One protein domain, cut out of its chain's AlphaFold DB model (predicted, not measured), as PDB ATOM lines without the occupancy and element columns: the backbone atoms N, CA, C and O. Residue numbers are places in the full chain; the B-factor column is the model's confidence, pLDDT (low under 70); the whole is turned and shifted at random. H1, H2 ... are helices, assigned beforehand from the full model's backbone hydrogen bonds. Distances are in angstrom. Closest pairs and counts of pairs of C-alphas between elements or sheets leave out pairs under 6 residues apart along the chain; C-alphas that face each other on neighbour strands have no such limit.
ATOM      1  N   PHE A   2      62.921  14.012  34.961       84.31
ATOM      2  CA  PHE A   2      61.597  13.377  35.018       84.31
ATOM      3  C   PHE A   2      61.684  12.058  35.804       84.31
ATOM      4  O   PHE A   2      62.747  11.436  35.801       84.31
ATOM      5  N   ASP A   3      60.602  11.671  36.479       92.69
ATOM      6  CA  ASP A   3      60.528  10.489  37.352       92.69
ATOM      7  C   ASP A   3      59.963   9.281  36.587       92.69
ATOM      8  O   ASP A   3      58.877   8.797  36.877       92.69
ATOM      9  N   PHE A   4      60.671   8.866  35.534       95.88
ATOM     10  CA  PHE A   4      60.349   7.655  34.777       95.88
ATOM     11  C   PHE A   4      61.321   6.538  35.144       95.88
ATOM     12  O   PHE A   4      62.534   6.757  35.235       95.88
ATOM     13  N   HIS A   5      60.799   5.329  35.289       95.81
ATOM     14  CA  HIS A   5      61.545   4.121  35.621       95.81
ATOM     15  C   HIS A   5      61.761   3.198  34.413       95.81
ATOM     16  O   HIS A   5      62.553   2.260  34.509       95.81
ATOM     17  N   SER A   6      61.110   3.467  33.274       95.62
ATOM     18  CA  SER A   6      61.287   2.707  32.029       95.62
ATOM     19  C   SER A   6      60.984   3.527  30.767       95.62
ATOM     20  O   SER A   6      60.310   4.557  30.807       95.62
ATOM     21  N   GLU A   7      61.452   3.049  29.613       95.12
ATOM     22  CA  GLU A   7      61.068   3.560  28.293       95.12
ATOM     23  C   GLU A   7      59.579   3.358  27.984       95.12
ATOM     24  O   GLU A   7      59.001   4.129  27.215       95.12
ATOM     25  N   GLU A   8      58.947   2.356  28.600       95.69
ATOM     26  CA  GLU A   8      57.516   2.110  28.463       95.69
ATOM     27  C   GLU A   8      56.694   3.221  29.113       95.69
ATOM     28  O   GLU A   8      55.729   3.680  28.509       95.69
ATOM     29  N   GLU A   9      57.110   3.721  30.277       95.31
ATOM     30  CA  GLU A   9      56.449   4.858  30.927       95.31
ATOM     31  C   GLU A   9      56.585   6.143  30.099       95.31
ATOM     32  O   GLU A   9      55.608   6.869  29.911       95.31
ATOM     33  N   VAL A  10      57.768   6.382  29.515       96.06
ATOM     34  CA  VAL A  10      57.993   7.512  28.594       96.06
ATOM     35  C   VAL A  10      57.093   7.394  27.361       96.06
ATOM     36  O   VAL A  10      56.491   8.378  26.923       96.06
ATOM     37  N   TYR A  11      56.988   6.193  26.789       95.12
ATOM     38  CA  TYR A  11      56.117   5.936  25.648       95.12
ATOM     39  C   TYR A  11      54.641   6.123  26.011       95.12
ATOM     40  O   TYR A  11      53.917   6.782  25.267       95.12
ATOM     41  N   ALA A  12      54.200   5.600  27.157       94.06
ATOM     42  CA  ALA A  12      52.825   5.719  27.627       94.06
ATOM     43  C   ALA A  12      52.415   7.185  27.826       94.06
ATOM     44  O   ALA A  12      51.313   7.566  27.425       94.06
ATOM     45  N   GLU A  13      53.304   8.027  28.367       94.94
ATOM     46  CA  GLU A  13      53.067   9.472  28.448       94.94
ATOM     47  C   GLU A  13      52.994  10.112  27.053       94.94
ATOM     48  O   GLU A  13      52.053  10.857  26.763       94.94
ATOM     49  N   TYR A  14      53.932   9.787  26.154       94.69
ATOM     50  CA  TYR A  14      53.912  10.292  24.777       94.69
ATOM     51  C   TYR A  14      52.603   9.944  24.061       94.69
ATOM     52  O   TYR A  14      52.008  10.822  23.433       94.69
ATOM     53  N   VAL A  15      52.119   8.707  24.200       94.19
ATOM     54  CA  VAL A  15      50.858   8.235  23.614       94.19
ATOM     55  C   VAL A  15      49.694   9.156  23.986       94.19
ATOM     56  O   VAL A  15      48.942   9.547  23.091       94.19
ATOM     57  N   GLN A  16      49.590   9.596  25.246       94.56
ATOM     58  CA  GLN A  16      48.521  10.509  25.683       94.56
ATOM     59  C   GLN A  16      48.514  11.829  24.906       94.56
ATOM     60  O   GLN A  16      47.456  12.404  24.655       94.56
ATOM     61  N   THR A  17      49.680  12.303  24.458       95.00
ATOM     62  CA  THR A  17      49.785  13.538  23.665       95.00
ATOM     63  C   THR A  17      49.272  13.389  22.230       95.00
ATOM     64  O   THR A  17      49.055  14.396  21.547       95.00
ATOM     65  N   THR A  18      49.076  12.151  21.768       94.31
ATOM     66  CA  THR A  18      48.658  11.819  20.397       94.31
ATOM     67  C   THR A  18      47.166  11.521  20.274       94.31
ATOM     68  O   THR A  18      46.628  11.635  19.173       94.31
ATOM     69  N   VAL A  19      46.497  11.175  21.380       92.00
ATOM     70  CA  VAL A  19      45.083  10.779  21.384       92.00
ATOM     71  C   VAL A  19      44.212  11.889  20.794       92.00
ATOM     72  O   VAL A  19      44.321  13.060  21.167       92.00
ATOM     73  N   GLY A  20      43.356  11.525  19.837       87.75
ATOM     74  CA  GLY A  20      42.482  12.441  19.104       87.75
ATOM     75  C   GLY A  20      43.166  13.259  18.000       87.75
ATOM     76  O   GLY A  20      42.517  14.121  17.404       87.75
ATOM     77  N   ARG A  21      44.456  13.026  17.716       89.75
ATOM     78  CA  ARG A  21      45.186  13.653  16.598       89.75
ATOM     79  C   ARG A  21      45.233  12.737  15.375       89.75
ATOM     80  O   ARG A  21      44.866  11.571  15.417       89.75
ATOM     81  N   ASP A  22      45.733  13.258  14.263       88.06
ATOM     82  CA  ASP A  22      45.920  12.527  13.003       88.06
ATOM     83  C   ASP A  22      46.993  11.425  13.061       88.06
ATOM     84  O   ASP A  22      47.077  10.616  12.141       88.06
ATOM     85  N   LEU A  23      47.788  11.386  14.133       90.81
ATOM     86  CA  LEU A  23      48.772  10.347  14.442       90.81
ATOM     87  C   LEU A  23      48.391   9.503  15.673       90.81
ATOM     88  O   LEU A  23      49.282   8.943  16.300       90.81
ATOM     89  N   ASP A  24      47.112   9.457  16.056       92.88
ATOM     90  CA  ASP A  24      46.647   8.785  17.279       92.88
ATOM     91  C   ASP A  24      47.185   7.349  17.395       92.88
ATOM     92  O   ASP A  24      46.874   6.476  16.583       92.88
ATOM     93  N   ILE A  25      48.013   7.114  18.412       93.75
ATOM     94  CA  ILE A  25      48.572   5.801  18.753       93.75
ATOM     95  C   ILE A  25      48.068   5.307  20.116       93.75
ATOM     96  O   ILE A  25      48.692   4.442  20.723       93.75
ATOM     97  N   GLY A  26      46.927   5.813  20.592       91.81
ATOM     98  CA  GLY A  26      46.289   5.445  21.860       91.81
ATOM     99  C   GLY A  26      46.032   3.949  22.025       91.81
ATOM    100  O   GLY A  26      46.051   3.433  23.138       91.81
ATOM    101  N   GLY A  27      45.820   3.238  20.915       88.69
ATOM    102  CA  GLY A  27      45.639   1.788  20.905       88.69
ATOM    103  C   GLY A  27      46.930   0.963  20.946       88.69
ATOM    104  O   GLY A  27      46.842  -0.254  20.798       88.69
ATOM    105  N   LEU A  28      48.109   1.581  21.080       91.31
ATOM    106  CA  LEU A  28      49.395   0.883  21.089       91.31
ATOM    107  C   LEU A  28      50.047   0.886  22.474       91.31
ATOM    108  O   LEU A  28      50.183   1.914  23.131       91.31
ATOM    109  N   THR A  29      50.513  -0.294  22.871       92.06
ATOM    110  CA  THR A  29      51.401  -0.546  24.012       92.06
ATOM    111  C   THR A  29      52.485  -1.529  23.574       92.06
ATOM    112  O   THR A  29      52.328  -2.185  22.538       92.06
ATOM    113  N   HIS A  30      53.559  -1.672  24.355       93.00
ATOM    114  CA  HIS A  30      54.576  -2.699  24.100       93.00
ATOM    115  C   HIS A  30      53.939  -4.094  24.070       93.00
ATOM    116  O   HIS A  30      54.074  -4.799  23.073       93.00
ATOM    117  N   GLU A  31      53.113  -4.423  25.070       92.25
ATOM    118  CA  GLU A  31      52.364  -5.688  25.116       92.25
ATOM    119  C   GLU A  31      51.498  -5.907  23.862       92.25
ATOM    120  O   GLU A  31      51.431  -7.006  23.307       92.25
ATOM    121  N   THR A  32      50.827  -4.855  23.385       89.00
ATOM    122  CA  THR A  32      49.984  -4.957  22.192       89.00
ATOM    123  C   THR A  32      50.828  -5.258  20.959       89.00
ATOM    124  O   THR A  32      50.472  -6.166  20.208       89.00
ATOM    125  N   LEU A  33      51.948  -4.553  20.769       91.31
ATOM    126  CA  LEU A  33      52.881  -4.790  19.663       91.31
ATOM    127  C   LEU A  33      53.513  -6.188  19.727       91.31
ATOM    128  O   LEU A  33      53.617  -6.838  18.689       91.31
ATOM    129  N   ASP A  34      53.859  -6.683  20.916       93.69
ATOM    130  CA  ASP A  34      54.387  -8.040  21.105       93.69
ATOM    131  C   ASP A  34      53.364  -9.110  20.706       93.69
ATOM    132  O   ASP A  34      53.711 -10.138  20.122       93.69
ATOM    133  N   ARG A  35      52.080  -8.858  20.983       92.19
ATOM    134  CA  ARG A  35      50.991  -9.794  20.684       92.19
ATOM    135  C   ARG A  35      50.576  -9.795  19.214       92.19
ATOM    136  O   ARG A  35      50.313 -10.864  18.667       92.19
ATOM    137  N   ILE A  36      50.425  -8.621  18.596       88.19
ATOM    138  CA  ILE A  36      49.819  -8.491  17.254       88.19
ATOM    139  C   ILE A  36      50.833  -8.159  16.154       88.19
ATOM    140  O   ILE A  36      50.494  -8.226  14.972       88.19
ATOM    141  N   GLY A  37      52.070  -7.831  16.524       90.94
ATOM    142  CA  GLY A  37      53.120  -7.426  15.601       90.94
ATOM    143  C   GLY A  37      52.998  -5.967  15.137       90.94
ATOM    144  O   GLY A  37      52.310  -5.154  15.760       90.94
ATOM    145  N   PRO A  38      53.698  -5.596  14.048       91.94
ATOM    146  CA  PRO A  38      53.723  -4.224  13.556       91.94
ATOM    147  C   PRO A  38      52.357  -3.786  13.019       91.94
ATOM    148  O   PRO A  38      51.719  -4.492  12.238       91.94
ATOM    149  N   VAL A  39      51.948  -2.568  13.378       91.88
ATOM    150  CA  VAL A  39      50.670  -1.968  12.978       91.88
ATOM    151  C   VAL A  39      50.896  -0.580  12.382       91.88
ATOM    152  O   VAL A  39      51.765   0.172  12.824       91.88
ATOM    153  N   GLN A  40      50.108  -0.230  11.364       92.88
ATOM    154  CA  GLN A  40      50.105   1.109  10.777       92.88
ATOM    155  C   GLN A  40      49.280   2.056  11.650       92.88
ATOM    156  O   GLN A  40      48.085   1.838  11.843       92.88
ATOM    157  N   TRP A  41      49.914   3.102  12.170       92.81
ATOM    158  CA  TRP A  41      49.218   4.195  12.842       92.81
ATOM    159  C   TRP A  41      48.453   5.060  11.821       92.81
ATOM    160  O   TRP A  41      48.881   5.141  10.665       92.81
ATOM    161  N   PRO A  42      47.356   5.738  12.212       93.75
ATOM    162  CA  PRO A  42      46.714   5.741  13.534       93.75
ATOM    163  C   PRO A  42      46.097   4.408  13.951       93.75
ATOM    164  O   PRO A  42      45.707   3.609  13.097       93.75
ATOM    165  N   VAL A  43      45.995   4.175  15.258       91.25
ATOM    166  CA  VAL A  43      45.427   2.955  15.844       91.25
ATOM    167  C   VAL A  43      44.204   3.302  16.683       91.25
ATOM    168  O   VAL A  43      44.313   3.637  17.860       91.25
ATOM    169  N   CYS A  44      43.027   3.178  16.072       74.00
ATOM    170  CA  CYS A  44      41.739   3.388  16.731       74.00
ATOM    171  C   CYS A  44      41.130   2.029  17.098       74.00
ATOM    172  O   CYS A  44      41.094   1.121  16.269       74.00
ATOM    173  N   GLU A  45      40.663   1.870  18.340       71.25
ATOM    174  CA  GLU A  45      40.015   0.631  18.818       71.25
ATOM    175  C   GLU A  45      40.854  -0.647  18.584       71.25
ATOM    176  O   GLU A  45      40.331  -1.721  18.285       71.25
ATOM    177  N   GLY A  46      42.184  -0.533  18.674       71.56
ATOM    178  CA  GLY A  46      43.107  -1.656  18.466       71.56
ATOM    179  C   GLY A  46      43.274  -2.094  17.004       71.56
ATOM    180  O   GLY A  46      43.880  -3.135  16.748       71.56
ATOM    181  N   LYS A  47      42.765  -1.321  16.034       81.94
ATOM    182  CA  LYS A  47      42.948  -1.561  14.597       81.94
ATOM    183  C   LYS A  47      43.798  -0.461  13.977       81.94
ATOM    184  O   LYS A  47      43.513   0.723  14.135       81.94
ATOM    185  N   GLY A  48      44.832  -0.866  13.245       90.25
ATOM    186  CA  GLY A  48      45.642   0.057  12.460       90.25
ATOM    187  C   GLY A  48      44.887   0.646  11.275       90.25
ATOM    188  O   GLY A  48      43.963   0.036  10.731       90.25
ATOM    189  N   THR A  49      45.337   1.812  10.834       91.94
ATOM    190  CA  THR A  49      44.756   2.541   9.710       91.94
ATOM    191  C   THR A  49      45.633   2.377   8.477       91.94
ATOM    192  O   THR A  49      46.666   3.024   8.333       91.94
ATOM    193  N   ALA A  50      45.210   1.519   7.547       92.88
ATOM    194  CA  ALA A  50      45.990   1.244   6.338       92.88
ATOM    195  C   ALA A  50      46.052   2.426   5.356       92.88
ATOM    196  O   ALA A  50      46.986   2.540   4.559       92.88
ATOM    197  N   ARG A  51      45.039   3.300   5.383       93.38
ATOM    198  CA  ARG A  51      44.937   4.466   4.501       93.38
ATOM    199  C   ARG A  51      44.165   5.591   5.179       93.38
ATOM    200  O   ARG A  51      43.046   5.381   5.631       93.38
ATOM    201  N   LEU A  52      44.751   6.785   5.188       92.75
ATOM    202  CA  LEU A  52      44.128   7.995   5.724       92.75
ATOM    203  C   LEU A  52      43.091   8.590   4.758       92.75
ATOM    204  O   LEU A  52      43.204   8.432   3.538       92.75
ATOM    205  N   TYR A  53      42.131   9.335   5.320       93.25
ATOM    206  CA  TYR A  53      41.189  10.214   4.606       93.25
ATOM    207  C   TYR A  53      40.250   9.511   3.607       93.25
ATOM    208  O   TYR A  53      39.815  10.109   2.621       93.25
ATOM    209  N   THR A  54      39.928   8.235   3.842       94.69
ATOM    210  CA  THR A  54      38.982   7.454   3.018       94.69
ATOM    211  C   THR A  54      37.534   7.932   3.140       94.69
ATOM    212  O   THR A  54      36.723   7.650   2.264       94.69
ATOM    213  N   ASP A  55      37.227   8.686   4.190       93.81
ATOM    214  CA  ASP A  55      35.948   9.341   4.466       93.81
ATOM    215  C   ASP A  55      35.891  10.797   3.960       93.81
ATOM    216  O   ASP A  55      34.914  11.504   4.203       93.81
ATOM    217  N   HIS A  56      36.942  11.254   3.269       95.94
ATOM    218  CA  HIS A  56      37.110  12.627   2.791       95.94
ATOM    219  C   HIS A  56      37.144  13.700   3.894       95.94
ATOM    220  O   HIS A  56      36.925  14.878   3.597       95.94
ATOM    221  N   ARG A  57      37.459  13.328   5.143       93.88
ATOM    222  CA  ARG A  57      37.667  14.275   6.245       93.88
ATOM    223  C   ARG A  57      39.155  14.482   6.498       93.88
ATOM    224  O   ARG A  57      39.839  13.593   6.978       93.88
ATOM    225  N   PHE A  58      39.664  15.667   6.190       94.62
ATOM    226  CA  PHE A  58      41.083  16.012   6.330       94.62
ATOM    227  C   PHE A  58      41.388  16.626   7.703       94.62
ATOM    228  O   PHE A  58      40.490  17.149   8.359       94.62
ATOM    229  N   ALA A  59      42.662  16.619   8.115       91.81
ATOM    230  CA  ALA A  59      43.145  17.163   9.393       91.81
ATOM    231  C   ALA A  59      43.157  18.713   9.441       91.81
ATOM    232  O   ALA A  59      44.150  19.350   9.790       91.81
ATOM    233  N   PHE A  60      42.040  19.334   9.067       93.38
ATOM    234  CA  PHE A  60      41.779  20.765   9.175       93.38
ATOM    235  C   PHE A  60      40.489  20.998   9.974       93.38
ATOM    236  O   PHE A  60      39.617  20.131   9.965       93.38
ATOM    237  N   PRO A  61      40.316  22.162  10.632       93.19
ATOM    238  CA  PRO A  61      39.132  22.427  11.458       93.19
ATOM    239  C   PRO A  61      37.780  22.256  10.742       93.19
ATOM    240  O   PRO A  61      36.790  21.916  11.380       93.19
ATOM    241  N   ASP A  62      37.729  22.471   9.424       95.62
ATOM    242  CA  ASP A  62      36.528  22.311   8.591       95.62
ATOM    243  C   ASP A  62      36.420  20.931   7.915       95.62
ATOM    244  O   ASP A  62      35.449  20.664   7.205       95.62
ATOM    245  N   GLY A  63      37.407  20.055   8.120       95.62
ATOM    246  CA  GLY A  63      37.476  18.719   7.539       95.62
ATOM    247  C   GLY A  63      37.762  18.679   6.036       95.62
ATOM    248  O   GLY A  63      37.672  17.603   5.452       95.62
TER     249      GLY A  63
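This is residues 2 to 63 of the 242 residues of an uncharacterized protein of Parvularculaceae bacterium (UniProt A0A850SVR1). Little regular structure is here: a loose chain with two short helices, H1 and H2, set nearly at right angles towards one end, and a long unnamed tail winding away to the other. The link between them, residues 17 to 29, runs out from H1 and folds back to H2. The printed part has 62 residues, 17 of them in H1 then H2, with no named strand, class all helix; it is loose, with a radius of gyration of the C-alphas of 13.5 A, and only just flat, spanning 41 by 27 by 13 A.

Find C-alpha 7 at (61.068, 3.560, 28.293); from there H1, residues 7 to 16, runs 14.6 A. H2, residues 30 to 36, runs 10.2 A to C-alpha 36 at (49.819, -8.491, 17.254).

Look from H1 to H2: they are close but not clearly touching, their closest C-alphas, Glu 8 and His 30, 7.1 A apart. Their lines are about perpendicular, at 80 degrees. In H1 and H2 every O i to N i+4 pair is within hydrogen-bond range. Farther on, residues 43 to 44 pair antiparallel with 47 to 48.

The C-alphas farthest apart, Asp 3 and His 56, are 41.8 A apart. The link from H1 to H2 is long. The printed part has no cut, and no printed residue has pLDDT under 70.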